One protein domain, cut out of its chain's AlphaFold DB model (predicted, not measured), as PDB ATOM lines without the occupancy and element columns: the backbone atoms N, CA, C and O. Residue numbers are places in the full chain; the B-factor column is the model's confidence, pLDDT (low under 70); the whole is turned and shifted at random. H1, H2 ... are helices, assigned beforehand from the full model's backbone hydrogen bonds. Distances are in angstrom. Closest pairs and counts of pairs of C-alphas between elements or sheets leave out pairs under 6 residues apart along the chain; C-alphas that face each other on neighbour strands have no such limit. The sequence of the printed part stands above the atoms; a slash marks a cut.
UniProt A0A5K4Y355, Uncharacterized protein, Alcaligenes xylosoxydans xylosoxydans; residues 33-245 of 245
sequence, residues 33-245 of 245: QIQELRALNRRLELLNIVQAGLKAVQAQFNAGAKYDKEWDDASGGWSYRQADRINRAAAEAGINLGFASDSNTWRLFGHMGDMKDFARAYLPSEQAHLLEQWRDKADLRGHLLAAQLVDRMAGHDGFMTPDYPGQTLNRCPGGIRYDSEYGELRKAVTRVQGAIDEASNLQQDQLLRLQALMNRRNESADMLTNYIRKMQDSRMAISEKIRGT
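Overview. This is residues 33 to 245 of the 245 residues of an uncharacterized protein of Alcaligenes xylosoxydans xylosoxydans (UniProt A0A5K4Y355). A very long helix, H6, runs side by side with H1 over its first part, and its far part, residues 214 to 243, sticks out with residues 244 and 245 as a long bare arm; H2 packs on H1, and the short helices H3, H4 and H5 form a small head, joined to these helices by long links. The printed part has 213 residues with six named helices, H1 to H6 in that order, and no named strand; the class is all helix. The whole is extended, with a radius of gyration of the C-alphas of 28.6 A, and the C-alphas span 108 by 44 by 28 A, the arm making much of the length.

Along the chain. H1 is residues 33 to 58, 36.8 A from first to last C-alpha, and begins at C-alpha 33 at (156.420, 189.828, 141.403). H2 is residues 80 to 92, 18.0 A long. H3 is residues 114 to 122, H4 is residues 125 to 137, and H5 is residues 140 to 153, 19.6 A long. H6, residues 182 to 243, measures 90.2 A, from C-alpha 182 at (172.159, 163.629, 115.862) to C-alpha 243 at (135.711, 216.108, 179.482).

Arrangement. H1 and H6 touch at a shallow tilt of 18 degrees, opposite ways; H6 does so with residues 182 to 210 alone, and the closest C-alphas are those of Gln 51 and Val 189, 6.2 A apart. H1, with residues 43 to 54 alone, touches H2, and the two are a hairpin at a shallow tilt of 27 degrees, the C-alphas of Val 50 and Ile 86 coming closest at 4.9 A. H2 and H6 are apart. H2 and H3 only just touch, with 3 pairs of C-alphas within 8 A; H2 does so with Tyr 80 alone, whose C-alpha is 5.9 A from that of Asp 114. H3 and H4 form a hairpin at a shallow tilt of 11 degrees, with the C-alphas of Ala 119 and Ala 128 closest at 4.4 A. H4 and H5 touch at a steep tilt of 62 degrees, opposite ways, the C-alphas of Leu 130 and Gly 142 closest at 4.5 A. H5 and H6 are apart. In each of the six helices every O i to N i+4 pair is within hydrogen-bond range.

Size, cuts and confidence. The two C-alphas farthest apart, those of Lys 137 and Thr 245, are 108.7 A apart. Residues 214 to 245 stand free, and the body without them spans 67 by 43 by 26 A. The printed part has no cut. The links H1 to H2, H2 to H3 and H5 to H6 are long, the last with 28 residues. The mean pLDDT of the printed part is 78.0, and 51 residues are under 70, among them residues 100 to 118 and 149 to 174.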
ATOM      1  N   GLN A  33     155.280 190.709 141.159       95.56
ATOM      2  CA  GLN A  33     156.420 189.828 141.403       95.56
ATOM      3  C   GLN A  33     156.003 188.348 141.497       95.56
ATOM      4  O   GLN A  33     156.687 187.465 140.979       95.56
ATOM      5  N   ILE A  34     154.864 188.051 142.132       96.69
ATOM      6  CA  ILE A  34     154.322 186.685 142.208       96.69
ATOM      7  C   ILE A  34     153.904 186.181 140.822       96.69
ATOM      8  O   ILE A  34     154.138 185.011 140.511       96.69
ATOM      9  N   GLN A  35     153.288 187.025 139.989       96.06
ATOM     10  CA  GLN A  35     152.894 186.625 138.635       96.06
ATOM     11  C   GLN A  35     154.112 186.362 137.743       96.06
ATOM     12  O   GLN A  35     154.140 185.345 137.048       96.06
ATOM     13  N   GLU A  36     155.142 187.210 137.814       94.31
ATOM     14  CA  GLU A  36     156.416 186.989 137.116       94.31
ATOM     15  C   GLU A  36     157.062 185.663 137.539       94.31
ATOM     16  O   GLU A  36     157.440 184.851 136.691       94.31
ATOM     17  N   LEU A  37     157.101 185.385 138.847       96.69
ATOM     18  CA  LEU A  37     157.630 184.129 139.376       96.69
ATOM     19  C   LEU A  37     156.821 182.912 138.898       96.69
ATOM     20  O   LEU A  37     157.397 181.886 138.539       96.69
ATOM     21  N   ARG A  38     155.485 183.009 138.848       95.50
ATOM     22  CA  ARG A  38     154.622 181.942 138.308       95.50
ATOM     23  C   ARG A  38     154.894 181.683 136.829       95.50
ATOM     24  O   ARG A  38     154.979 180.522 136.428       95.50
ATOM     25  N   ALA A  39     155.051 182.737 136.030       94.69
ATOM     26  CA  ALA A  39     155.376 182.617 134.613       94.69
ATOM     27  C   ALA A  39     156.752 181.960 134.404       94.69
ATOM     28  O   ALA A  39     156.879 181.049 133.584       94.69
ATOM     29  N   LEU A  40     157.760 182.352 135.193       95.88
ATOM     30  CA  LEU A  40     159.086 181.724 135.181       95.88
ATOM     31  C   LEU A  40     159.035 180.247 135.581       95.88
ATOM     32  O   LEU A  40     159.647 179.419 134.908       95.88
ATOM     33  N   ASN A  41     158.263 179.894 136.613       96.44
ATOM     34  CA  ASN A  41     158.084 178.502 137.032       96.44
ATOM     35  C   ASN A  41     157.464 177.650 135.917       96.44
ATOM     36  O   ASN A  41     157.967 176.565 135.630       96.44
ATOM     37  N   ARG A  42     156.420 178.159 135.248       95.81
ATOM     38  CA  ARG A  42     155.805 177.478 134.097       95.81
ATOM     39  C   ARG A  42     156.807 177.305 132.956       95.81
ATOM     40  O   ARG A  42     156.898 176.227 132.378       95.81
ATOM     41  N   ARG A  43     157.595 178.341 132.647       95.75
ATOM     42  CA  ARG A  43     158.639 178.260 131.615       95.75
ATOM     43  C   ARG A  43     159.691 177.203 131.959       95.75
ATOM     44  O   ARG A  43     160.049 176.419 131.087       95.75
ATOM     45  N   LEU A  44     160.149 177.140 133.210       97.88
ATOM     46  CA  LEU A  44     161.093 176.120 133.682       97.88
ATOM     47  C   LEU A  44     160.535 174.700 133.543       97.88
ATOM     48  O   LEU A  44     161.239 173.810 133.070       97.88
ATOM     49  N   GLU A  45     159.274 174.484 133.913       97.44
ATOM     50  CA  GLU A  45     158.602 173.194 133.736       97.44
ATOM     51  C   GLU A  45     158.586 172.767 132.262       97.44
ATOM     52  O   GLU A  45     159.008 171.657 131.929       97.44
ATOM     53  N   LEU A  46     158.183 173.668 131.365       94.81
ATOM     54  CA  LEU A  46     158.151 173.403 129.927       94.81
ATOM     55  C   LEU A  46     159.549 173.115 129.366       94.81
ATOM     56  O   LEU A  46     159.723 172.152 128.619       94.81
ATOM     57  N   LEU A  47     160.567 173.885 129.761       97.88
ATOM     58  CA  LEU A  47     161.955 173.639 129.357       97.88
ATOM     59  C   LEU A  47     162.466 172.278 129.855       97.88
ATOM     60  O   LEU A  47     163.164 171.583 129.114       97.88
ATOM     61  N   ASN A  48     162.077 171.849 131.058       98.00
ATOM     62  CA  ASN A  48     162.397 170.514 131.568       98.00
ATOM     63  C   ASN A  48     161.714 169.404 130.751       98.00
ATOM     64  O   ASN A  48     162.352 168.393 130.450       98.00
ATOM     65  N   ILE A  49     160.458 169.596 130.330       96.25
ATOM     66  CA  ILE A  49     159.753 168.667 129.429       96.25
ATOM     67  C   ILE A  49     160.493 168.549 128.092       96.25
ATOM     68  O   ILE A  49     160.726 167.434 127.610       96.25
ATOM     69  N   VAL A  50     160.889 169.684 127.505       95.94
ATOM     70  CA  VAL A  50     161.683 169.722 126.269       95.94
ATOM     71  C   VAL A  50     162.994 168.974 126.470       95.94
ATOM     72  O   VAL A  50     163.310 168.076 125.692       95.94
ATOM     73  N   GLN A  51     163.741 169.287 127.530       97.88
ATOM     74  CA  GLN A  51     165.039 168.674 127.782       97.88
ATOM     75  C   GLN A  51     164.932 167.159 127.965       97.88
ATOM     76  O   GLN A  51     165.708 166.412 127.366       97.88
ATOM     77  N   ALA A  52     163.973 166.699 128.769       98.00
ATOM     78  CA  ALA A  52     163.734 165.279 128.984       98.00
ATOM     79  C   ALA A  52     163.366 164.578 127.669       98.00
ATOM     80  O   ALA A  52     163.888 163.505 127.372       98.00
ATOM     81  N   GLY A  53     162.514 165.202 126.852       96.00
ATOM     82  CA  GLY A  53     162.144 164.673 125.544       96.00
ATOM     83  C   GLY A  53     163.322 164.585 124.574       96.00
ATOM     84  O   GLY A  53     163.512 163.533 123.968       96.00
ATOM     85  N   LEU A  54     164.142 165.636 124.471       95.44
ATOM     86  CA  LEU A  54     165.333 165.646 123.617       95.44
ATOM     87  C   LEU A  54     166.379 164.627 124.082       95.44
ATOM     88  O   LEU A  54     166.931 163.912 123.254       95.44
ATOM     89  N   LYS A  55     166.621 164.501 125.393       95.88
ATOM     90  CA  LYS A  55     167.524 163.476 125.949       95.88
ATOM     91  C   LYS A  55     167.005 162.058 125.689       95.88
ATOM     92  O   LYS A  55     167.796 161.169 125.394       95.88
ATOM     93  N   ALA A  56     165.689 161.851 125.749       95.19
ATOM     94  CA  ALA A  56     165.083 160.568 125.404       95.19
ATOM     95  C   ALA A  56     165.271 160.223 123.920       95.19
ATOM     96  O   ALA A  56     165.561 159.073 123.609       95.19
ATOM     97  N   VAL A  57     165.161 161.203 123.012       93.31
ATOM     98  CA  VAL A  57     165.523 161.005 121.598       93.31
ATOM     99  C   VAL A  57     167.022 160.730 121.463       93.31
ATOM    100  O   VAL A  57     167.423 159.800 120.778       93.31
ATOM    101  N   GLN A  58     167.867 161.478 122.172       93.75
ATOM    102  CA  GLN A  58     169.322 161.332 122.099       93.75
ATOM    103  C   GLN A  58     169.783 159.929 122.511       93.75
ATOM    104  O   GLN A  58     170.734 159.409 121.935       93.75
ATOM    105  N   ALA A  59     169.093 159.307 123.469       93.81
ATOM    106  CA  ALA A  59     169.365 157.947 123.919       93.81
ATOM    107  C   ALA A  59     169.028 156.861 122.879       93.81
ATOM    108  O   ALA A  59     169.510 155.739 123.005       93.81
ATOM    109  N   GLN A  60     168.228 157.176 121.854       93.31
ATOM    110  CA  GLN A  60     167.939 156.263 120.739       93.31
ATOM    111  C   GLN A  60     169.103 156.178 119.743       93.31
ATOM    112  O   GLN A  60     169.176 155.266 118.918       93.31
ATOM    113  N   PHE A  61     170.040 157.122 119.805       92.44
ATOM    114  CA  PHE A  61     171.263 157.064 119.025       92.44
ATOM    115  C   PHE A  61     172.308 156.229 119.765       92.44
ATOM    116  O   PHE A  61     172.511 156.364 120.972       92.44
ATOM    117  N   ASN A  62     173.011 155.368 119.032       87.50
ATOM    118  CA  ASN A  62     174.127 154.612 119.588       87.50
ATOM    119  C   ASN A  62     175.270 155.557 120.010       87.50
ATOM    120  O   ASN A  62     175.457 156.623 119.432       87.50
ATOM    121  N   ALA A  63     176.084 155.146 120.990       82.81
ATOM    122  CA  ALA A  63     177.137 155.984 121.585       82.81
ATOM    123  C   ALA A  63     178.201 156.513 120.590       82.81
ATOM    124  O   ALA A  63     178.935 157.441 120.918       82.81
ATOM    125  N   GLY A  64     178.275 155.941 119.382       84.25
ATOM    126  CA  GLY A  64     179.138 156.376 118.279       84.25
ATOM    127  C   GLY A  64     178.370 156.818 117.029       84.25
ATOM    128  O   GLY A  64     178.906 156.705 115.928       84.25
ATOM    129  N   ALA A  65     177.112 157.245 117.172       88.81
ATOM    130  CA  ALA A  65     176.324 157.764 116.060       88.81
ATOM    131  C   ALA A  65     177.074 158.898 115.352       88.81
ATOM    132  O   ALA A  65     177.626 159.800 115.992       88.81
ATOM    133  N   LYS A  66     177.088 158.850 114.019       91.62
ATOM    134  CA  LYS A  66     177.608 159.953 113.213       91.62
ATOM    135  C   LYS A  66     176.695 161.172 113.356       91.62
ATOM    136  O   LYS A  66     175.515 161.035 113.670       91.62
ATOM    137  N   TYR A  67     177.257 162.362 113.155       89.69
ATOM    138  CA  TYR A  67     176.528 163.620 113.341       89.69
ATOM    139  C   TYR A  67     175.369 163.782 112.361       89.69
ATOM    140  O   TYR A  67     174.344 164.294 112.781       89.69
ATOM    141  N   ASP A  68     175.540 163.306 111.130       87.62
ATOM    142  CA  ASP A  68     174.582 163.321 110.017       87.62
ATOM    143  C   ASP A  68     173.521 162.216 110.112       87.62
ATOM    144  O   ASP A  68     172.680 162.080 109.233       87.62
ATOM    145  N   LYS A  69     173.561 161.390 111.163       88.38
ATOM    146  CA  LYS A  69     172.564 160.342 111.348       88.38
ATOM    147  C   LYS A  69     171.224 160.966 111.730       88.38
ATOM    148  O   LYS A  69     171.145 161.668 112.739       88.38
ATOM    149  N   GLU A  70     170.190 160.645 110.968       85.00
ATOM    150  CA  GLU A  70     168.820 161.099 111.190       85.00
ATOM    151  C   GLU A  70     168.137 160.324 112.330       85.00
ATOM    152  O   GLU A  70     168.511 159.189 112.654       85.00
ATOM    153  N   TRP A  71     167.138 160.939 112.971       84.75
ATOM    154  CA  TRP A  71     166.360 160.295 114.035       84.75
ATOM    155  C   TRP A  71     165.553 159.097 113.507       84.75
ATOM    156  O   TRP A  71     165.447 158.089 114.203       84.75
ATOM    157  N   ASP A  72     165.081 159.133 112.263       80.88
ATOM    158  CA  ASP A  72     164.388 157.998 111.641       80.88
ATOM    159  C   ASP A  72     165.260 156.726 111.593       80.88
ATOM    160  O   ASP A  72     164.778 155.620 111.831       80.88
ATOM    161  N   ASP A  73     166.579 156.891 111.436       82.31
ATOM    162  CA  ASP A  73     167.558 155.797 111.432       82.31
ATOM    163  C   ASP A  73     167.998 155.342 112.844       82.31
ATOM    164  O   ASP A  73     168.867 154.464 113.002       82.31
ATOM    165  N   ALA A  74     167.497 155.981 113.904       86.25
ATOM    166  CA  ALA A  74     167.843 155.667 115.288       86.25
ATOM    167  C   ALA A  74     167.132 154.396 115.789       86.25
ATOM    168  O   ALA A  74     166.160 153.908 115.211       86.25
ATOM    169  N   SER A  75     167.613 153.819 116.897       82.31
ATOM    170  CA  SER A  75     166.971 152.626 117.454       82.31
ATOM    171  C   SER A  75     165.585 152.976 118.001       82.31
ATOM    172  O   SER A  75     165.478 153.785 118.920       82.31
ATOM    173  N   GLY A  76     164.544 152.334 117.472       77.62
ATOM    174  CA  GLY A  76     163.149 152.637 117.810       77.62
ATOM    175  C   GLY A  76     162.436 153.512 116.779       77.62
ATOM    176  O   GLY A  76     161.212 153.597 116.848       77.62
ATOM    177  N   GLY A  77     163.173 154.068 115.811       75.75
ATOM    178  CA  GLY A  77     162.631 154.911 114.752       75.75
ATOM    179  C   GLY A  77     162.081 156.240 115.262       75.75
ATOM    180  O   GLY A  77     162.027 156.519 116.466       75.75
ATOM    181  N   TRP A  78     161.659 157.079 114.324       78.12
ATOM    182  CA  TRP A  78     160.992 158.321 114.670       78.12
ATOM    183  C   TRP A  78     159.648 158.073 115.377       78.12
ATOM    184  O   TRP A  78     158.977 157.065 115.169       78.12
ATOM    185  N   SER A  79     159.239 159.022 116.226       77.81
ATOM    186  CA  SER A  79     157.917 159.009 116.853       77.81
ATOM    187  C   SER A  79     157.260 160.376 116.773       77.81
ATOM    188  O   SER A  79     157.669 161.324 117.459       77.81
ATOM    189  N   TYR A  80     156.154 160.449 116.030       71.31
ATOM    190  CA  TYR A  80     155.370 161.677 115.927       71.31
ATOM    191  C   TYR A  80     154.908 162.208 117.290       71.31
ATOM    192  O   TYR A  80     155.063 163.390 117.595       71.31
ATOM    193  N   ARG A  81     154.386 161.333 118.161       75.00
ATOM    194  CA  ARG A  81     153.885 161.731 119.487       75.00
ATOM    195  C   ARG A  81     154.986 162.348 120.354       75.00
ATOM    196  O   ARG A  81     154.731 163.305 121.086       75.00
ATOM    197  N   GLN A  82     156.197 161.796 120.292       83.31
ATOM    198  CA  GLN A  82     157.340 162.324 121.033       83.31
ATOM    199  C   GLN A  82     157.789 163.675 120.468       83.31
ATOM    200  O   GLN A  82     157.970 164.616 121.243       83.31
ATOM    201  N   ALA A  83     157.912 163.781 119.142       80.06
ATOM    202  CA  ALA A  83     158.270 165.023 118.462       80.06
ATOM    203  C   ALA A  83     157.262 166.138 118.771       80.06
ATOM    204  O   ALA A  83     157.648 167.251 119.125       80.06
ATOM    205  N   ASP A  84     155.967 165.822 118.731       74.69
ATOM    206  CA  ASP A  84     154.908 166.781 119.009       74.69
ATOM    207  C   ASP A  84     154.957 167.323 120.439       74.69
ATOM    208  O   ASP A  84     154.878 168.534 120.655       74.69
ATOM    209  N   ARG A  85     155.133 166.434 121.425       82.38
ATOM    210  CA  ARG A  85     155.249 166.831 122.833       82.38
ATOM    211  C   ARG A  85     156.424 167.786 123.042       82.38
ATOM    212  O   ARG A  85     156.271 168.785 123.739       82.38
ATOM    213  N   ILE A  86     157.578 167.483 122.441       87.19
ATOM    214  CA  ILE A  86     158.785 168.317 122.524       87.19
ATOM    215  C   ILE A  86     158.535 169.675 121.867       87.19
ATOM    216  O   ILE A  86     158.761 170.706 122.493       87.19
ATOM    217  N   ASN A  87     158.029 169.684 120.635       82.38
ATOM    218  CA  ASN A  87     157.833 170.911 119.864       82.38
ATOM    219  C   ASN A  87     156.768 171.823 120.470       82.38
ATOM    220  O   ASN A  87     156.953 173.037 120.491       82.38
ATOM    221  N   ARG A  88     155.677 171.260 121.004       77.88
ATOM    222  CA  ARG A  88     154.646 172.034 121.705       77.88
ATOM    223  C   ARG A  88     155.201 172.682 122.968       77.88
ATOM    224  O   ARG A  88     155.007 173.875 123.159       77.88
ATOM    225  N   ALA A  89     155.920 171.915 123.790       85.00
ATOM    226  CA  ALA A  89     156.539 172.446 124.998       85.00
ATOM    227  C   ALA A  89     157.598 173.512 124.670       85.00
ATOM    228  O   ALA A  89     157.673 174.524 125.358       85.00
ATOM    229  N   ALA A  90     158.368 173.332 123.592       84.25
ATOM    230  CA  ALA A  90     159.352 174.312 123.136       84.25
ATOM    231  C   ALA A  90     158.696 175.615 122.661       84.25
ATOM    232  O   ALA A  90     159.122 176.698 123.059       84.25
ATOM    233  N   ALA A  91     157.622 175.513 121.875       79.75
ATOM    234  CA  ALA A  91     156.863 176.673 121.431       79.75
ATOM    235  C   ALA A  91     156.224 177.427 122.607       79.75
ATOM    236  O   ALA A  91     156.354 178.644 122.696       79.75
ATOM    237  N   GLU A  92     155.598 176.712 123.547       81.94
ATOM    238  CA  GLU A  92     154.989 177.317 124.739       81.94
ATOM    239  C   GLU A  92     156.038 177.932 125.683       81.94
ATOM    240  O   GLU A  92     155.797 178.974 126.287       81.94
ATOM    241  N   ALA A  93     157.232 177.337 125.769       87.50
ATOM    242  CA  ALA A  93     158.370 177.902 126.497       87.50
ATOM    243  C   ALA A  93     159.033 179.092 125.778       87.50
ATOM    244  O   ALA A  93     159.928 179.726 126.353       87.50
ATOM    245  N   GLY A  94     158.644 179.369 124.528       85.88
ATOM    246  CA  GLY A  94     159.231 180.411 123.688       85.88
ATOM    247  C   GLY A  94     160.680 180.131 123.281       85.88
ATOM    248  O   GLY A  94     161.455 181.073 123.130       85.88
ATOM    249  N   ILE A  95     161.082 178.860 123.145       84.12
ATOM    250  CA  ILE A  95     162.443 178.474 122.745       84.12
ATOM    251  C   ILE A  95     162.471 177.895 121.327       84.12
ATOM    252  O   ILE A  95     161.740 176.966 120.995       84.12
ATOM    253  N   ASN A  96     163.374 178.421 120.499       85.50
ATOM    254  CA  ASN A  96     163.716 177.835 119.206       85.50
ATOM    255  C   ASN A  96     164.787 176.751 119.415       85.50
ATOM    256  O   ASN A  96     165.859 177.031 119.959       85.50
ATOM    257  N   LEU A  97     164.508 175.516 118.991       84.56
ATOM    258  CA  LEU A  97     165.429 174.390 119.182       84.56
ATOM    259  C   LEU A  97     166.561 174.356 118.145       84.56
ATOM    260  O   LEU A  97     167.582 173.720 118.404       84.56
ATOM    261  N   GLY A  98     166.448 175.108 117.050       81.06
ATOM    262  CA  GLY A  98     167.505 175.338 116.068       81.06
ATOM    263  C   GLY A  98     167.773 174.175 115.114       81.06
ATOM    264  O   GLY A  98     168.893 174.084 114.620       81.06
ATOM    265  N   PHE A  99     166.793 173.297 114.889       79.88
ATOM    266  CA  PHE A  99     166.854 172.285 113.829       79.88
ATOM    267  C   PHE A  99     166.669 172.933 112.449       79.88
ATOM    268  O   PHE A  99     165.926 173.910 112.314       79.88
ATOM    269  N   ALA A 100     167.335 172.417 111.416       68.75
ATOM    270  CA  ALA A 100     167.128 172.902 110.058       68.75
ATOM    271  C   ALA A 100     165.686 172.635 109.593       68.75
ATOM    272  O   ALA A 100     165.135 171.559 109.808       68.75
ATOM    273  N   SER A 101     165.076 173.623 108.941       54.50
ATOM    274  CA  SER A 101     163.798 173.481 108.245       54.50
ATOM    275  C   SER A 101     164.101 173.113 106.798       54.50
ATOM    276  O   SER A 101     164.353 174.017 106.000       54.50
ATOM    277  N   ASP A 102     164.070 171.833 106.430       50.81
ATOM    278  CA  ASP A 102     163.799 171.534 105.026       50.81
ATOM    279  C   ASP A 102     162.285 171.598 104.787       50.81
ATOM    280  O   ASP A 102     161.458 171.208 105.610       50.81
ATOM    281  N   SER A 103     161.905 172.219 103.678       44.28
ATOM    282  CA  SER A 103     160.514 172.481 103.310       44.28
ATOM    283  C   SER A 103     159.829 171.245 102.716       44.28
ATOM    284  O   SER A 103     158.840 171.379 101.997       44.28
ATOM    285  N   ASN A 104     160.376 170.041 102.927       46.88
ATOM    286  CA  ASN A 104     159.912 168.849 102.231       46.88
ATOM    287  C   ASN A 104     158.871 168.089 103.057       46.88
ATOM    288  O   ASN A 104     159.106 167.017 103.605       46.88
ATOM    289  N   THR A 105     157.674 168.657 103.129       47.38
ATOM    290  CA  THR A 105     156.552 168.192 103.955       47.38
ATOM    291  C   THR A 105     156.055 166.778 103.612       47.38
ATOM    292  O   THR A 105     155.405 166.141 104.433       47.38
ATOM    293  N   TRP A 106     156.395 166.229 102.439       46.69
ATOM    294  CA  TRP A 106     156.133 164.818 102.088       46.69
ATOM    295  C   TRP A 106     156.851 163.827 103.001       46.69
ATOM    296  O   TRP A 106     156.416 162.695 103.205       46.69
ATOM    297  N   ARG A 107     157.957 164.283 103.563       47.44
ATOM    298  CA  ARG A 107     158.914 163.506 104.323       47.44
ATOM    299  C   ARG A 107     158.470 163.424 105.809       47.44
ATOM    300  O   ARG A 107     158.699 162.405 106.449       47.44
ATOM    301  N   LEU A 108     157.620 164.362 106.279       48.47
ATOM    302  CA  LEU A 108     156.855 164.283 107.551       48.47
ATOM    303  C   LEU A 108     155.876 163.095 107.620       48.47
ATOM    304  O   LEU A 108     155.544 162.640 108.712       48.47
ATOM    305  N   PHE A 109     155.409 162.598 106.470       48.66
ATOM    306  CA  PHE A 109     154.526 161.428 106.367       48.66
ATOM    307  C   PHE A 109     155.281 160.141 105.984       48.66
ATOM    308  O   PHE A 109     154.649 159.134 105.655       48.66
ATOM    309  N   GLY A 110     156.621 160.165 105.991       45.50
ATOM    310  CA  GLY A 110     157.476 159.118 105.421       45.50
ATOM    311  C   GLY A 110     157.310 157.729 106.048       45.50
ATOM    312  O   GLY A 110     157.495 156.723 105.358       45.50
ATOM    313  N   HIS A 111     156.871 157.647 107.307       51.06
ATOM    314  CA  HIS A 111     156.839 156.398 108.063       51.06
ATOM    315  C   HIS A 111     155.400 155.879 108.325       51.06
ATOM    316  O   HIS A 111     154.470 156.623 108.643       51.06
ATOM    317  N   MET A 112     155.194 154.564 108.128       40.75
ATOM    318  CA  MET A 112     153.880 153.898 107.958       40.75
ATOM    319  C   MET A 112     152.918 154.030 109.150       40.75
ATOM    320  O   MET A 112     151.700 154.057 108.956       40.75
ATOM    321  N   GLY A 113     153.452 154.052 110.372       52.78
ATOM    322  CA  GLY A 113     152.663 154.188 111.600       52.78
ATOM    323  C   GLY A 113     152.283 155.637 111.883       52.78
ATOM    324  O   GLY A 113     151.148 155.930 112.263       52.78
ATOM    325  N   ASP A 114     153.201 156.556 111.606       61.53
ATOM    326  CA  ASP A 114     153.085 157.943 112.031       61.53
ATOM    327  C   ASP A 114     152.049 158.734 111.248       61.53
ATOM    328  O   ASP A 114     151.368 159.583 111.818       61.53
ATOM    329  N   MET A 115     151.846 158.409 109.968       62.97
ATOM    330  CA  MET A 115     150.777 159.024 109.187       62.97
ATOM    331  C   MET A 115     149.391 158.709 109.774       62.97
ATOM    332  O   MET A 115     148.538 159.595 109.851       62.97
ATOM    333  N   LYS A 116     149.166 157.464 110.213       68.56
ATOM    334  CA  LYS A 116     147.886 157.033 110.796       68.56
ATOM    335  C   LYS A 116     147.701 157.585 112.205       68.56
ATOM    336  O   LYS A 116     146.606 157.998 112.576       68.56
ATOM    337  N   ASP A 117     148.769 157.622 112.994       66.62
ATOM    338  CA  ASP A 117     148.733 158.202 114.337       66.62
ATOM    339  C   ASP A 117     148.514 159.714 114.305       66.62
ATOM    340  O   ASP A 117     147.713 160.229 115.088       66.62
ATOM    341  N   PHE A 118     149.146 160.416 113.362       68.06
ATOM    342  CA  PHE A 118     148.835 161.809 113.073       68.06
ATOM    343  C   PHE A 118     147.365 161.973 112.682       68.06
ATOM    344  O   PHE A 118     146.636 162.727 113.326       68.06
ATOM    345  N   ALA A 119     146.922 161.235 111.663       70.62
ATOM    346  CA  ALA A 119     145.573 161.308 111.128       70.62
ATOM    347  C   ALA A 119     144.517 161.157 112.235       70.62
ATOM    348  O   ALA A 119     143.637 162.003 112.369       70.62
ATOM    349  N   ARG A 120     144.657 160.136 113.088       72.62
ATOM    350  CA  ARG A 120     143.722 159.850 114.187       72.62
ATOM    351  C   ARG A 120     143.727 160.887 115.305       72.62
ATOM    352  O   ARG A 120     142.701 161.080 115.947       72.62
ATOM    353  N   ALA A 121     144.866 161.516 115.578       68.38
ATOM    354  CA  ALA A 121     144.977 162.475 116.674       68.38
ATOM    355  C   ALA A 121     144.512 163.890 116.292       68.38
ATOM    356  O   ALA A 121     144.188 164.678 117.181       68.38
ATOM    357  N   TYR A 122     144.499 164.217 114.999       64.50
ATOM    358  CA  TYR A 122     144.440 165.604 114.537       64.50
ATOM    359  C   TYR A 122     143.357 165.865 113.485       64.50
ATOM    360  O   TYR A 122     142.794 166.956 113.439       64.50
ATOM    361  N   LEU A 123     142.990 164.873 112.679       70.38
ATOM    362  CA  LEU A 123     141.996 165.068 111.631       70.38
ATOM    363  C   LEU A 123     140.612 164.564 112.054       70.38
ATOM    364  O   LEU A 123     140.503 163.636 112.858       70.38
ATOM    365  N   PRO A 124     139.534 165.127 111.476       80.75
ATOM    366  CA  PRO A 124     138.213 164.517 111.544       80.75
ATOM    367  C   PRO A 124     138.273 163.049 111.114       80.75
ATOM    368  O   PRO A 124     139.021 162.708 110.196       80.75
ATOM    369  N   SER A 125     137.460 162.193 111.732       80.44
ATOM    370  CA  SER A 125     137.487 160.737 111.515       80.44
ATOM    371  C   SER A 125     137.432 160.334 110.037       80.44
ATOM    372  O   SER A 125     138.137 159.419 109.623       80.44
ATOM    373  N   GLU A 126     136.653 161.048 109.226       82.56
ATOM    374  CA  GLU A 126     136.554 160.833 107.781       82.56
ATOM    375  C   GLU A 126     137.870 161.138 107.045       82.56
ATOM    376  O   GLU A 126     138.353 160.327 106.259       82.56
ATOM    377  N   GLN A 127     138.497 162.279 107.343       80.56
ATOM    378  CA  GLN A 127     139.790 162.668 106.769       80.56
ATOM    379  C   GLN A 127     140.907 161.735 107.233       80.56
ATOM    380  O   GLN A 127     141.771 161.357 106.442       80.56
ATOM    381  N   ALA A 128     140.861 161.319 108.500       79.06
ATOM    382  CA  ALA A 128     141.800 160.354 109.033       79.06
ATOM    383  C   ALA A 128     141.704 159.018 108.286       79.06
ATOM    384  O   ALA A 128     142.719 158.469 107.861       79.06
ATOM    385  N   HIS A 129     140.478 158.550 108.040       84.12
ATOM    386  CA  HIS A 129     140.236 157.326 107.292       84.12
ATOM    387  C   HIS A 129     140.697 157.423 105.833       84.12
ATOM    388  O   HIS A 129     141.254 156.464 105.310       84.12
ATOM    389  N   LEU A 130     140.528 158.576 105.176       82.31
ATOM    390  CA  LEU A 130     141.038 158.796 103.817       82.31
ATOM    391  C   LEU A 130     142.567 158.698 103.755       82.31
ATOM    392  O   LEU A 130     143.107 158.072 102.846       82.31
ATOM    393  N   LEU A 131     143.272 159.269 104.735       74.56
ATOM    394  CA  LEU A 131     144.729 159.149 104.833       74.56
ATOM    395  C   LEU A 131     145.177 157.703 105.104       74.56
ATOM    396  O   LEU A 131     146.128 157.230 104.483       74.56
ATOM    397  N   GLU A 132     144.465 156.980 105.972       78.50
ATOM    398  CA  GLU A 132     144.692 155.548 106.204       78.50
ATOM    399  C   GLU A 132     144.460 154.717 104.929       78.50
ATOM    400  O   GLU A 132     145.277 153.858 104.597       78.50
ATOM    401  N   GLN A 133     143.384 154.994 104.183       81.06
ATOM    402  CA  GLN A 133     143.058 154.310 102.930       81.06
ATOM    403  C   GLN A 133     144.063 154.607 101.819       81.06
ATOM    404  O   GLN A 133     144.435 153.691 101.086       81.06
ATOM    405  N   TRP A 134     144.536 155.849 101.692       77.38
ATOM    406  CA  TRP A 134     145.628 156.145 100.767       77.38
ATOM    407  C   TRP A 134     146.870 155.343 101.118       77.38
ATOM    408  O   TRP A 134     147.460 154.718 100.241       77.38
ATOM    409  N   ARG A 135     147.225 155.279 102.404       70.69
ATOM    410  CA  ARG A 135     148.391 154.510 102.833       70.69
ATOM    411  C   ARG A 135     148.256 153.015 102.538       70.69
ATOM    412  O   ARG A 135     149.204 152.417 102.041       70.69
ATOM    413  N   ASP A 136     147.109 152.416 102.847       77.62
ATOM    414  CA  ASP A 136     146.923 150.960 102.756       77.62
ATOM    415  C   ASP A 136     146.544 150.475 101.355       77.62
ATOM    416  O   ASP A 136     146.785 149.318 101.011       77.62
ATOM    417  N   LYS A 137     145.909 151.335 100.554       80.00
ATOM    418  CA  LYS A 137     145.284 150.959  99.276       80.00
ATOM    419  C   LYS A 137     145.659 151.872  98.110       80.00
ATOM    420  O   LYS A 137     145.088 151.716  97.035       80.00
ATOM    421  N   ALA A 138     146.580 152.816  98.307       72.69
ATOM    422  CA  ALA A 138     146.962 153.822  97.314       72.69
ATOM    423  C   ALA A 138     145.771 154.646  96.774       72.69
ATOM    424  O   ALA A 138     145.783 155.092  95.629       72.69
ATOM    425  N   ASP A 139     144.739 154.863  97.600       79.00
ATOM    426  CA  ASP A 139     143.566 155.661  97.228       79.00
ATOM    427  C   ASP A 139     143.931 157.118  96.884       79.00
ATOM    428  O   ASP A 139     144.514 157.851  97.686       79.00
ATOM    429  N   LEU A 140     143.535 157.569  95.691       76.94
ATOM    430  CA  LEU A 140     143.829 158.916  95.203       76.94
ATOM    431  C   LEU A 140     143.202 160.017  96.065       76.94
ATOM    432  O   LEU A 140     143.742 161.121  96.119       76.94
ATOM    433  N   ARG A 141     142.071 159.763  96.734       80.44
ATOM    434  CA  ARG A 141     141.411 160.799  97.547       80.44
ATOM    435  C   ARG A 141     142.246 161.156  98.769       80.44
ATOM    436  O   ARG A 141     142.421 162.338  99.056       80.44
ATOM    437  N   GLY A 142     142.811 160.157  99.443       75.38
ATOM    438  CA  GLY A 142     143.745 160.404 100.535       75.38
ATOM    439  C   GLY A 142     145.075 161.002 100.060       75.38
ATOM    440  O   GLY A 142     145.613 161.852 100.759       75.38
ATOM    441  N   HIS A 143     145.554 160.677  98.850       71.69
ATOM    442  CA  HIS A 143     146.714 161.357  98.250       71.69
ATOM    443  C   HIS A 143     146.465 162.861  98.062       71.69
ATOM    444  O   HIS A 143     147.291 163.688  98.444       71.69
ATOM    445  N   LEU A 144     145.315 163.230  97.492       76.56
ATOM    446  CA  LEU A 144     144.939 164.631  97.287       76.56
ATOM    447  C   LEU A 144     144.745 165.364  98.618       76.56
ATOM    448  O   LEU A 144     145.168 166.508  98.751       76.56
ATOM    449  N   LEU A 145     144.152 164.700  99.615       75.56
ATOM    450  CA  LEU A 145     144.043 165.239 100.969       75.56
ATOM    451  C   LEU A 145     145.428 165.463 101.593       75.56
ATOM    452  O   LEU A 145     145.662 166.523 102.167       75.56
ATOM    453  N   ALA A 146     146.351 164.507 101.457       68.12
ATOM    454  CA  ALA A 146     147.724 164.644 101.933       68.12
ATOM    455  C   ALA A 146     148.432 165.828 101.258       68.12
ATOM    456  O   ALA A 146     149.007 166.655 101.957       68.12
ATOM    457  N   ALA A 147     148.311 165.974  99.934       64.44
ATOM    458  CA  ALA A 147     148.868 167.106  99.192       64.44
ATOM    459  C   ALA A 147     148.285 168.456  99.657       64.44
ATOM    460  O   ALA A 147     149.028 169.394  99.922       64.44
ATOM    461  N   GLN A 148     146.968 168.544  99.868       71.50
ATOM    462  CA  GLN A 148     146.325 169.757 100.396       71.50
ATOM    463  C   GLN A 148     146.730 170.084 101.837       71.50
ATOM    464  O   GLN A 148     146.755 171.253 102.229       71.50
ATOM    465  N   LEU A 149     146.961 169.064 102.666       68.50
ATOM    466  CA  LEU A 149     147.490 169.252 104.014       68.50
ATOM    467  C   LEU A 149     148.935 169.745 103.933       68.50
ATOM    468  O   LEU A 149     149.279 170.681 104.642       68.50
ATOM    469  N   VAL A 150     149.752 169.174 103.044       58.62
ATOM    470  CA  VAL A 150     151.123 169.625 102.772       58.62
ATOM    471  C   VAL A 150     151.152 171.092 102.369       58.62
ATOM    472  O   VAL A 150     151.875 171.850 103.004       58.62
ATOM    473  N   ASP A 151     150.335 171.513 101.407       58.50
ATOM    474  CA  ASP A 151     150.292 172.908 100.953       58.50
ATOM    475  C   ASP A 151     149.842 173.866 102.065       58.50
ATOM    476  O   ASP A 151     150.409 174.945 102.228       58.50
ATOM    477  N   ARG A 152     148.867 173.459 102.892       57.09
ATOM    478  CA  ARG A 152     148.457 174.231 104.079       57.09
ATOM    479  C   ARG A 152     149.559 174.325 105.131       57.09
ATOM    480  O   ARG A 152     149.684 175.355 105.782       57.09
ATOM    481  N   MET A 153     150.344 173.265 105.298       50.56
ATOM    482  CA  MET A 153     151.468 173.222 106.236       50.56
ATOM    483  C   MET A 153     152.713 173.945 105.701       50.56
ATOM    484  O   MET A 153     153.513 174.430 106.493       50.56
ATOM    485  N   ALA A 154     152.876 174.023 104.378       46.75
ATOM    486  CA  ALA A 154     153.998 174.661 103.686       46.75
ATOM    487  C   ALA A 154     153.736 176.135 103.309       46.75
ATOM    488  O   ALA A 154     154.601 176.773 102.711       46.75
ATOM    489  N   GLY A 155     152.550 176.669 103.628       38.12
ATOM    490  CA  GLY A 155     152.096 178.011 103.256       38.12
ATOM    491  C   GLY A 155     153.026 179.160 103.678       38.12
ATOM    492  O   GLY A 155     153.693 179.116 104.706       38.12
ATOM    493  N   HIS A 156     153.018 180.204 102.846       35.41
ATOM    494  CA  HIS A 156     154.006 181.280 102.663       35.41
ATOM    495  C   HIS A 156     154.213 182.277 103.827       35.41
ATOM    496  O   HIS A 156     155.071 183.153 103.719       35.41
ATOM    497  N   ASP A 157     153.477 182.140 104.928       34.53
ATOM    498  CA  ASP A 157     153.634 182.951 106.133       34.53
ATOM    499  C   ASP A 157     153.932 182.008 107.286       34.53
ATOM    500  O   ASP A 157     153.106 181.182 107.679       34.53
ATOM    501  N   GLY A 158     155.161 182.098 107.789       33.56
ATOM    502  CA  GLY A 158     155.622 181.265 108.876       33.56
ATOM    503  C   GLY A 158     154.610 181.239 110.016       33.56
ATOM    504  O   GLY A 158     154.321 182.258 110.622       33.56
ATOM    505  N   PHE A 159     154.205 180.024 110.360       35.88
ATOM    506  CA  PHE A 159     154.116 179.612 111.747       35.88
ATOM    507  C   PHE A 159     153.052 180.295 112.631       35.88
ATOM    508  O   PHE A 159     153.230 181.398 113.126       35.88
ATOM    509  N   MET A 160     152.033 179.503 112.985       36.62
ATOM    510  CA  MET A 160     151.016 179.754 114.019       36.62
ATOM    511  C   MET A 160     150.003 180.874 113.752       36.62
ATOM    512  O   MET A 160     150.288 182.056 113.889       36.62
ATOM    513  N   THR A 161     148.739 180.473 113.602       28.03
ATOM    514  CA  THR A 161     147.600 181.259 114.099       28.03
ATOM    515  C   THR A 161     146.827 180.447 115.145       28.03
ATOM    516  O   THR A 161     146.754 179.221 115.009       28.03
ATOM    517  N   PRO A 162     146.252 181.075 116.189       35.62
ATOM    518  CA  PRO A 162     145.766 180.391 117.397       35.62
ATOM    519  C   PRO A 162     144.437 179.629 117.256       35.62
ATOM    520  O   PRO A 162     143.951 179.080 118.242       35.62
ATOM    521  N   ASP A 163     143.835 179.566 116.068       33.16
ATOM    522  CA  ASP A 163     142.374 179.436 115.984       33.16
ATOM    523  C   ASP A 163     141.818 178.067 115.563       33.16
ATOM    524  O   ASP A 163     140.637 177.989 115.237       33.16
ATOM    525  N   TYR A 164     142.577 176.961 115.612       30.28
ATOM    526  CA  TYR A 164     141.982 175.637 115.347       30.28
ATOM    527  C   TYR A 164     142.536 174.481 116.201       30.28
ATOM    528  O   TYR A 164     143.742 174.212 116.190       30.28
ATOM    529  N   PRO A 165     141.663 173.707 116.883       30.66
ATOM    530  CA  PRO A 165     142.045 172.445 117.492       30.66
ATOM    531  C   PRO A 165     142.167 171.393 116.382       30.66
ATOM    532  O   PRO A 165     141.164 170.973 115.811       30.66
ATOM    533  N   GLY A 166     143.394 170.974 116.061       36.19
ATOM    534  CA  GLY A 166     143.603 169.768 115.252       36.19
ATOM    535  C   GLY A 166     144.625 169.816 114.119       36.19
ATOM    536  O   GLY A 166     144.761 168.816 113.446       36.19
ATOM    537  N   GLN A 167     145.396 170.871 113.852       35.97
ATOM    538  CA  GLN A 167     146.387 170.798 112.754       35.97
ATOM    539  C   GLN A 167     147.719 171.395 113.162       35.97
ATOM    540  O   GLN A 167     147.848 172.598 113.324       35.97
ATOM    541  N   THR A 168     148.698 170.519 113.381       37.72
ATOM    542  CA  THR A 168     150.011 170.881 113.929       37.72
ATOM    543  C   THR A 168     151.012 169.764 113.638       37.72
ATOM    544  O   THR A 168     151.456 169.021 114.513       37.72
ATOM    545  N   LEU A 169     151.324 169.602 112.361       38.97
ATOM    546  CA  LEU A 169     152.540 168.927 111.929       38.97
ATOM    547  C   LEU A 169     153.534 170.046 111.634       38.97
ATOM    548  O   LEU A 169     153.279 170.893 110.789       38.97
ATOM    549  N   ASN A 170     154.610 170.066 112.417       43.56
ATOM    550  CA  ASN A 170     155.536 171.175 112.648       43.56
ATOM    551  C   ASN A 170     154.954 172.364 113.424       43.56
ATOM    552  O   ASN A 170     154.349 173.284 112.890       43.56
ATOM    553  N   ARG A 171     155.200 172.323 114.743       46.28
ATOM    554  CA  ARG A 171     154.724 173.262 115.770       46.28
ATOM    555  C   ARG A 171     155.821 174.165 116.371       46.28
ATOM    556  O   ARG A 171     155.503 174.937 117.263       46.28
ATOM    557  N   CYS A 172     157.074 174.121 115.899       41.28
ATOM    558  CA  CYS A 172     158.098 175.146 116.173       41.28
ATOM    559  C   CYS A 172     158.988 175.420 114.925       41.28
ATOM    560  O   CYS A 172     159.415 174.437 114.308       41.28
ATOM    561  N   PRO A 173     159.308 176.681 114.537       49.16
ATOM    562  CA  PRO A 173     160.397 176.950 113.599       49.16
ATOM    563  C   PRO A 173     161.687 176.428 114.225       49.16
ATOM    564  O   PRO A 173     162.052 176.826 115.331       49.16
ATOM    565  N   GLY A 174     162.342 175.499 113.539       62.03
ATOM    566  CA  GLY A 174     163.488 174.778 114.075       62.03
ATOM    567  C   GLY A 174     163.156 173.802 115.200       62.03
ATOM    568  O   GLY A 174     163.995 173.611 116.073       62.03
ATOM    569  N   GLY A 175     161.956 173.208 115.193       72.94
ATOM    570  CA  GLY A 175     161.566 172.078 116.040       72.94
ATOM    571  C   GLY A 175     162.132 170.729 115.576       72.94
ATOM    572  O   GLY A 175     162.582 170.585 114.443       72.94
ATOM    573  N   ILE A 176     162.103 169.733 116.465       79.69
ATOM    574  CA  ILE A 176     162.609 168.385 116.178       79.69
ATOM    575  C   ILE A 176     161.683 167.627 115.213       79.69
ATOM    576  O   ILE A 176     160.457 167.725 115.313       79.69
ATOM    577  N   ARG A 177     162.270 166.847 114.306       78.12
ATOM    578  CA  ARG A 177     161.638 166.157 113.170       78.12
ATOM    579  C   ARG A 177     162.318 164.803 112.905       78.12
ATOM    580  O   ARG A 177     163.302 164.480 113.562       78.12
ATOM    581  N   TYR A 178     161.765 163.984 112.010       73.94
ATOM    582  CA  TYR A 178     162.270 162.624 111.734       73.94
ATOM    583  C   TYR A 178     163.696 162.631 111.169       73.94
ATOM    584  O   TYR A 178     164.526 161.827 111.574       73.94
ATOM    585  N   ASP A 179     164.024 163.611 110.338       74.06
ATOM    586  CA  ASP A 179     165.352 163.856 109.774       74.06
ATOM    587  C   ASP A 179     166.178 164.840 110.607       74.06
ATOM    588  O   ASP A 179     167.167 165.399 110.140       74.06
ATOM    589  N   SER A 180     165.794 165.075 111.865       81.50
ATOM    590  CA  SER A 180     166.680 165.777 112.785       81.50
ATOM    591  C   SER A 180     167.947 164.963 112.985       81.50
ATOM    592  O   SER A 180     167.917 163.844 113.503       81.50
ATOM    593  N   GLU A 181     169.066 165.568 112.617       88.25
ATOM    594  CA  GLU A 181     170.372 164.949 112.728       88.25
ATOM    595  C   GLU A 181     170.830 164.869 114.192       88.25
ATOM    596  O   GLU A 181     170.592 165.771 115.009       88.25
ATOM    597  N   TYR A 182     171.572 163.814 114.533       91.12
ATOM    598  CA  TYR A 182     172.159 163.629 115.862       91.12
ATOM    599  C   TYR A 182     172.986 164.844 116.306       91.12
ATOM    600  O   TYR A 182     172.964 165.252 117.474       91.12
ATOM    601  N   GLY A 183     173.703 165.463 115.368       91.12
ATOM    602  CA  GLY A 183     174.473 166.673 115.611       91.12
ATOM    603  C   GLY A 183     173.627 167.873 116.025       91.12
ATOM    604  O   GLY A 183     173.991 168.593 116.961       91.12
ATOM    605  N   GLU A 184     172.498 168.085 115.354       89.56
ATOM    606  CA  GLU A 184     171.544 169.143 115.688       89.56
ATOM    607  C   GLU A 184     170.869 168.875 117.030       89.56
ATOM    608  O   GLU A 184     170.771 169.778 117.862       89.56
ATOM    609  N   LEU A 185     170.509 167.617 117.295       92.31
ATOM    610  CA  LEU A 185     169.906 167.201 118.555       92.31
ATOM    611  C   LEU A 185     170.800 167.527 119.753       92.31
ATOM    612  O   LEU A 185     170.332 168.079 120.751       92.31
ATOM    613  N   ARG A 186     172.103 167.249 119.650       94.25
ATOM    614  CA  ARG A 186     173.069 167.600 120.701       94.25
ATOM    615  C   ARG A 186     173.130 169.106 120.940       94.25
ATOM    616  O   ARG A 186     173.122 169.537 122.092       94.25
ATOM    617  N   LYS A 187     173.145 169.909 119.869       94.44
ATOM    618  CA  LYS A 187     173.120 171.377 119.970       94.44
ATOM    619  C   LYS A 187     171.822 171.868 120.619       94.44
ATOM    620  O   LYS A 187     171.873 172.754 121.470       94.44
ATOM    621  N   ALA A 188     170.680 171.278 120.266       93.94
ATOM    622  CA  ALA A 188     169.382 171.598 120.855       93.94
ATOM    623  C   ALA A 188     169.343 171.284 122.361       93.94
ATOM    624  O   ALA A 188     168.917 172.133 123.142       93.94
ATOM    625  N   VAL A 189     169.858 170.124 122.795       96.69
ATOM    626  CA  VAL A 189     169.973 169.770 124.225       96.69
ATOM    627  C   VAL A 189     170.809 170.802 124.984       96.69
ATOM    628  O   VAL A 189     170.390 171.263 126.046       96.69
ATOM    629  N   THR A 190     171.962 171.204 124.438       97.00
ATOM    630  CA  THR A 190     172.812 172.240 125.046       97.00
ATOM    631  C   THR A 190     172.104 173.592 125.119       97.00
ATOM    632  O   THR A 190     172.160 174.253 126.153       97.00
ATOM    633  N   ARG A 191     171.389 173.994 124.061       95.56
ATOM    634  CA  ARG A 191     170.619 175.245 124.039       95.56
ATOM    635  C   ARG A 191     169.533 175.265 125.114       95.56
ATOM    636  O   ARG A 191     169.399 176.253 125.829       95.56
ATOM    637  N   VAL A 192     168.784 174.172 125.249       97.31
ATOM    638  CA  VAL A 192     167.736 174.046 126.270       97.31
ATOM    639  C   VAL A 192     168.337 174.041 127.675       97.31
ATOM    640  O   VAL A 192     167.773 174.677 128.557       97.31
ATOM    641  N   GLN A 193     169.491 173.395 127.890       98.06
ATOM    642  CA  GLN A 193     170.200 173.470 129.173       98.06
ATOM    643  C   GLN A 193     170.555 174.919 129.534       98.06
ATOM    644  O   GLN A 193     170.223 175.354 130.629       98.06
ATOM    645  N   GLY A 194     171.128 175.688 128.602       97.94
ATOM    646  CA  GLY A 194     171.436 177.100 128.849       97.94
ATOM    647  C   GLY A 194     170.197 177.935 129.196       97.94
ATOM    648  O   GLY A 194     170.245 178.754 130.109       97.94
ATOM    649  N   ALA A 195     169.064 177.683 128.532       97.25
ATOM    650  CA  ALA A 195     167.803 178.358 128.843       97.25
ATOM    651  C   ALA A 195     167.230 177.970 130.221       97.25
ATOM    652  O   ALA A 195     166.622 178.808 130.886       97.25
ATOM    653  N   ILE A 196     167.413 176.718 130.656       98.19
ATOM    654  CA  ILE A 196     167.047 176.271 132.011       98.19
ATOM    655  C   ILE A 196     167.906 176.992 133.046       98.19
ATOM    656  O   ILE A 196     167.366 177.510 134.021       98.19
ATOM    657  N   ASP A 197     169.218 177.055 132.822       98.12
ATOM    658  CA  ASP A 197     170.154 177.699 133.743       98.12
ATOM    659  C   ASP A 197     169.830 179.198 133.882       98.12
ATOM    660  O   ASP A 197     169.732 179.721 134.992       98.12
ATOM    661  N   GLU A 198     169.563 179.881 132.763       97.06
ATOM    662  CA  GLU A 198     169.120 181.279 132.748       97.06
ATOM    663  C   GLU A 198     167.803 181.470 133.516       97.06
ATOM    664  O   GLU A 198     167.718 182.310 134.414       97.06
ATOM    665  N   ALA A 199     166.778 180.672 133.207       96.38
ATOM    666  CA  ALA A 199     165.476 180.779 133.857       96.38
ATOM    667  C   ALA A 199     165.539 180.443 135.359       96.38
ATOM    668  O   ALA A 199     164.826 181.059 136.151       96.38
ATOM    669  N   SER A 200     166.407 179.513 135.769       96.69
ATOM    670  CA  SER A 200     166.627 179.169 137.177       96.69
ATOM    671  C   SER A 200     167.313 180.307 137.931       96.69
ATOM    672  O   SER A 200     166.883 180.662 139.029       96.69
ATOM    673  N   ASN A 201     168.312 180.951 137.327       97.44
ATOM    674  CA  ASN A 201     168.953 182.127 137.914       97.44
ATOM    675  C   ASN A 201     167.959 183.288 138.075       97.44
ATOM    676  O   ASN A 201     167.907 183.920 139.131       97.44
ATOM    677  N   LEU A 202     167.118 183.533 137.063       96.75
ATOM    678  CA  LEU A 202     166.053 184.537 137.142       96.75
ATOM    679  C   LEU A 202     165.037 184.206 138.240       96.75
ATOM    680  O   LEU A 202     164.646 185.092 138.993       96.75
ATOM    681  N   GLN A 203     164.635 182.941 138.375       96.44
ATOM    682  CA  GLN A 203     163.754 182.488 139.453       96.44
ATOM    683  C   GLN A 203     164.361 182.782 140.838       96.44
ATOM    684  O   GLN A 203     163.651 183.262 141.721       96.44
ATOM    685  N   GLN A 204     165.663 182.543 141.031       96.44
ATOM    686  CA  GLN A 204     166.356 182.829 142.294       96.44
ATOM    687  C   GLN A 204     166.383 184.332 142.618       96.44
ATOM    688  O   GLN A 204     166.046 184.719 143.738       96.44
ATOM    689  N   ASP A 205     166.710 185.189 141.647       96.81
ATOM    690  CA  ASP A 205     166.667 186.651 141.817       96.81
ATOM    691  C   ASP A 205     165.246 187.134 142.155       96.81
ATOM    692  O   ASP A 205     165.027 187.901 143.094       96.81
ATOM    693  N   GLN A 206     164.246 186.604 141.455       95.88
ATOM    694  CA  GLN A 206     162.840 186.945 141.664       95.88
ATOM    695  C   GLN A 206     162.331 186.519 143.050       95.88
ATOM    696  O   GLN A 206     161.527 187.234 143.656       95.88
ATOM    697  N   LEU A 207     162.830 185.405 143.593       95.88
ATOM    698  CA  LEU A 207     162.554 184.980 144.967       95.88
ATOM    699  C   LEU A 207     163.182 185.926 145.999       95.88
ATOM    700  O   LEU A 207     162.505 186.310 146.953       95.88
ATOM    701  N   LEU A 208     164.436 186.348 145.801       96.50
ATOM    702  CA  LEU A 208     165.103 187.308 146.690       96.50
ATOM    703  C   LEU A 208     164.386 188.664 146.692       96.50
ATOM    704  O   LEU A 208     164.132 189.243 147.752       96.50
ATOM    705  N   ARG A 209     163.989 189.154 145.513       95.50
ATOM    706  CA  ARG A 209     163.191 190.381 145.373       95.50
ATOM    707  C   ARG A 209     161.840 190.260 146.067       95.50
ATOM    708  O   ARG A 209     161.450 191.176 146.790       95.50
ATOM    709  N   LEU A 210     161.149 189.131 145.903       96.75
ATOM    710  CA  LEU A 210     159.877 188.877 146.574       96.75
ATOM    711  C   LEU A 210     160.033 188.889 148.100       96.75
ATOM    712  O   LEU A 210     159.234 189.525 148.782       96.75
ATOM    713  N   GLN A 211     161.077 188.254 148.637       95.69
ATOM    714  CA  GLN A 211     161.375 188.292 150.073       95.69
ATOM    715  C   GLN A 211     161.627 189.724 150.563       95.69
ATOM    716  O   GLN A 211     161.055 190.141 151.568       95.69
ATOM    717  N   ALA A 212     162.422 190.507 149.830       96.69
ATOM    718  CA  ALA A 212     162.688 191.900 150.178       96.69
ATOM    719  C   ALA A 212     161.415 192.770 150.146       96.69
ATOM    720  O   ALA A 212     161.205 193.588 151.045       96.69
ATOM    721  N   LEU A 213     160.548 192.587 149.144       95.81
ATOM    722  CA  LEU A 213     159.261 193.282 149.051       95.81
ATOM    723  C   LEU A 213     158.318 192.890 150.193       95.81
ATOM    724  O   LEU A 213     157.701 193.765 150.798       95.81
ATOM    725  N   MET A 214     158.250 191.602 150.529       94.62
ATOM    726  CA  MET A 214     157.448 191.105 151.649       94.62
ATOM    727  C   MET A 214     157.923 191.683 152.986       94.62
ATOM    728  O   MET A 214     157.096 192.127 153.779       94.62
ATOM    729  N   ASN A 215     159.237 191.769 153.210       95.94
ATOM    730  CA  ASN A 215     159.785 192.401 154.410       95.94
ATOM    731  C   ASN A 215     159.395 193.885 154.488       95.94
ATOM    732  O   ASN A 215     158.826 194.314 155.488       95.94
ATOM    733  N   ARG A 216     159.584 194.652 153.404       94.38
ATOM    734  CA  ARG A 216     159.188 196.076 153.346       94.38
ATOM    735  C   ARG A 216     157.689 196.287 153.558       94.38
ATOM    736  O   ARG A 216     157.281 197.275 154.171       94.38
ATOM    737  N   ARG A 217     156.863 195.385 153.023       93.25
ATOM    738  CA  ARG A 217     155.410 195.389 153.209       93.25
ATOM    739  C   ARG A 217     155.051 195.186 154.679       93.25
ATOM    740  O   ARG A 217     154.275 195.975 155.211       93.25
ATOM    741  N   ASN A 218     155.640 194.182 155.324       91.81
ATOM    742  CA  ASN A 218     155.406 193.887 156.737       91.81
ATOM    743  C   ASN A 218     155.844 195.059 157.626       91.81
ATOM    744  O   ASN A 218     155.052 195.541 158.429       91.81
ATOM    745  N   GLU A 219     157.040 195.607 157.396       91.62
ATOM    746  CA  GLU A 219     157.526 196.797 158.106       91.62
ATOM    747  C   GLU A 219     156.572 197.992 157.947       91.62
ATOM    748  O   GLU A 219     156.263 198.686 158.915       91.62
ATOM    749  N   SER A 220     156.064 198.227 156.734       88.69
ATOM    750  CA  SER A 220     155.114 199.317 156.476       88.69
ATOM    751  C   SER A 220     153.770 199.083 157.178       88.69
ATOM    752  O   SER A 220     153.191 200.031 157.708       88.69
ATOM    753  N   ALA A 221     153.288 197.838 157.226       89.19
ATOM    754  CA  ALA A 221     152.070 197.465 157.945       89.19
ATOM    755  C   ALA A 221     152.218 197.658 159.466       89.19
ATOM    756  O   ALA A 221     151.313 198.193 160.115       89.19
ATOM    757  N   ASP A 222     153.376 197.312 160.027       91.38
ATOM    758  CA  ASP A 222     153.689 197.540 161.439       91.38
ATOM    759  C   ASP A 222     153.797 199.038 161.757       91.38
ATOM    760  O   ASP A 222     153.265 199.509 162.769       91.38
ATOM    761  N   MET A 223     154.442 199.825 160.887       87.69
ATOM    762  CA  MET A 223     154.509 201.286 161.026       87.69
ATOM    763  C   MET A 223     153.117 201.923 160.982       87.69
ATOM    764  O   MET A 223     152.801 202.752 161.837       87.69
ATOM    765  N   LEU A 224     152.274 201.511 160.032       85.62
ATOM    766  CA  LEU A 224     150.884 201.955 159.909       85.62
ATOM    767  C   LEU A 224     150.079 201.642 161.170       85.62
ATOM    768  O   LEU A 224     149.419 202.523 161.719       85.62
ATOM    769  N   THR A 225     150.180 200.411 161.666       89.19
ATOM    770  CA  THR A 225     149.487 199.972 162.885       89.19
ATOM    771  C   THR A 225     149.924 200.798 164.093       89.19
ATOM    772  O   THR A 225     149.093 201.298 164.855       89.19
ATOM    773  N   ASN A 226     151.232 201.017 164.246       89.19
ATOM    774  CA  ASN A 226     151.777 201.842 165.320       89.19
ATOM    775  C   ASN A 226     151.335 203.305 165.227       89.19
ATOM    776  O   ASN A 226     151.058 203.924 166.257       89.19
ATOM    777  N   TYR A 227     151.261 203.856 164.018       85.75
ATOM    778  CA  TYR A 227     150.806 205.221 163.795       85.75
ATOM    779  C   TYR A 227     149.314 205.383 164.124       85.75
ATOM    780  O   TYR A 227     148.950 206.299 164.860       85.75
ATOM    781  N   ILE A 228     148.463 204.455 163.671       85.31
ATOM    782  CA  ILE A 228     147.027 204.437 163.997       85.31
ATOM    783  C   ILE A 228     146.812 204.355 165.510       85.31
ATOM    784  O   ILE A 228     145.995 205.099 166.049       85.31
ATOM    785  N   ARG A 229     147.571 203.503 166.210       87.75
ATOM    786  CA  ARG A 229     147.496 203.402 167.672       87.75
ATOM    787  C   ARG A 229     147.842 204.731 168.352       87.75
ATOM    788  O   ARG A 229     147.051 205.231 169.138       87.75
ATOM    789  N   LYS A 230     148.965 205.359 167.982       88.25
ATOM    790  CA  LYS A 230     149.365 206.672 168.530       88.25
ATOM    791  C   LYS A 230     148.323 207.764 168.274       88.25
ATOM    792  O   LYS A 230     148.089 208.611 169.136       88.25
ATOM    793  N   MET A 231     147.689 207.739 167.104       81.56
ATOM    794  CA  MET A 231     146.578 208.625 166.751       81.56
ATOM    795  C   MET A 231     145.353 208.403 167.645       81.56
ATOM    796  O   MET A 231     144.759 209.365 168.133       81.56
ATOM    797  N   GLN A 232     144.975 207.146 167.885       85.06
ATOM    798  CA  GLN A 232     143.876 206.807 168.791       85.06
ATOM    799  C   GLN A 232     144.171 207.280 170.217       85.06
ATOM    800  O   GLN A 232     143.335 207.965 170.804       85.06
ATOM    801  N   ASP A 233     145.371 207.006 170.727       87.25
ATOM    802  CA  ASP A 233     145.798 207.427 172.065       87.25
ATOM    803  C   ASP A 233     145.771 208.960 172.208       87.25
ATOM    804  O   ASP A 233     145.270 209.494 173.199       87.25
ATOM    805  N   SER A 234     146.223 209.688 171.180       84.62
ATOM    806  CA  SER A 234     146.205 211.159 171.161       84.62
ATOM    807  C   SER A 234     144.778 211.718 171.185       84.62
ATOM    808  O   SER A 234     144.486 212.649 171.939       84.62
ATOM    809  N   ARG A 235     143.853 211.121 170.420       81.94
ATOM    810  CA  ARG A 235     142.426 211.495 170.442       81.94
ATOM    811  C   ARG A 235     141.780 211.223 171.798       81.94
ATOM    812  O   ARG A 235     141.004 212.054 172.268       81.94
ATOM    813  N   MET A 236     142.105 210.093 172.426       84.06
ATOM    814  CA  MET A 236     141.610 209.747 173.761       84.06
ATOM    815  C   MET A 236     142.086 210.761 174.804       84.06
ATOM    816  O   MET A 236     141.265 211.276 175.558       84.06
ATOM    817  N   ALA A 237     143.367 211.136 174.776       84.06
ATOM    818  CA  ALA A 237     143.924 212.145 175.676       84.06
ATOM    819  C   ALA A 237     143.282 213.534 175.486       84.06
ATOM    820  O   ALA A 237     142.990 214.226 176.462       84.06
ATOM    821  N   ILE A 238     143.015 213.947 174.239       77.69
ATOM    822  CA  ILE A 238     142.291 215.198 173.950       77.69
ATOM    823  C   ILE A 238     140.858 215.127 174.487       77.69
ATOM    824  O   ILE A 238     140.405 216.056 175.156       77.69
ATOM    825  N   SER A 239     140.147 214.025 174.228       78.50
ATOM    826  CA  SER A 239     138.784 213.818 174.725       78.50
ATOM    827  C   SER A 239     138.724 213.861 176.250       78.50
ATOM    828  O   SER A 239     137.797 214.443 176.807       78.50
ATOM    829  N   GLU A 240     139.686 213.247 176.932       80.94
ATOM    830  CA  GLU A 240     139.776 213.248 178.391       80.94
ATOM    831  C   GLU A 240     140.006 214.665 178.929       80.94
ATOM    832  O   GLU A 240     139.310 215.103 179.846       80.94
ATOM    833  N   LYS A 241     140.890 215.433 178.284       76.31
ATOM    834  CA  LYS A 241     141.168 216.828 178.644       76.31
ATOM    835  C   LYS A 241     139.967 217.758 178.432       76.31
ATOM    836  O   LYS A 241     139.791 218.677 179.219       76.31
ATOM    837  N   ILE A 242     139.144 217.517 177.408       74.38
ATOM    838  CA  ILE A 242     137.897 218.269 177.153       74.38
ATOM    839  C   ILE A 242     136.795 217.874 178.141       74.38
ATOM    840  O   ILE A 242     135.986 218.708 178.528       74.38
ATOM    841  N   ARG A 243     136.734 216.602 178.547       70.12
ATOM    842  CA  ARG A 243     135.711 216.108 179.482       70.12
ATOM    843  C   ARG A 243     136.013 216.472 180.940       70.12
ATOM    844  O   ARG A 243     135.103 216.456 181.761       70.12
ATOM    845  N   GLY A 244     137.278 216.758 181.252       60.19
ATOM    846  CA  GLY A 244     137.746 217.213 182.564       60.19
ATOM    847  C   GLY A 244     137.699 218.733 182.793       60.19
ATOM    848  O   GLY A 244     138.104 219.169 183.868       60.19
ATOM    849  N   THR A 245     137.235 219.526 181.818       49.91
ATOM    850  CA  THR A 245     136.941 220.971 181.942       49.91
ATOM    851  C   THR A 245     135.445 221.219 181.957       49.91
ATOM    852  O   THR A 245     135.002 222.077 182.749       49.91
TER     853      THR A 245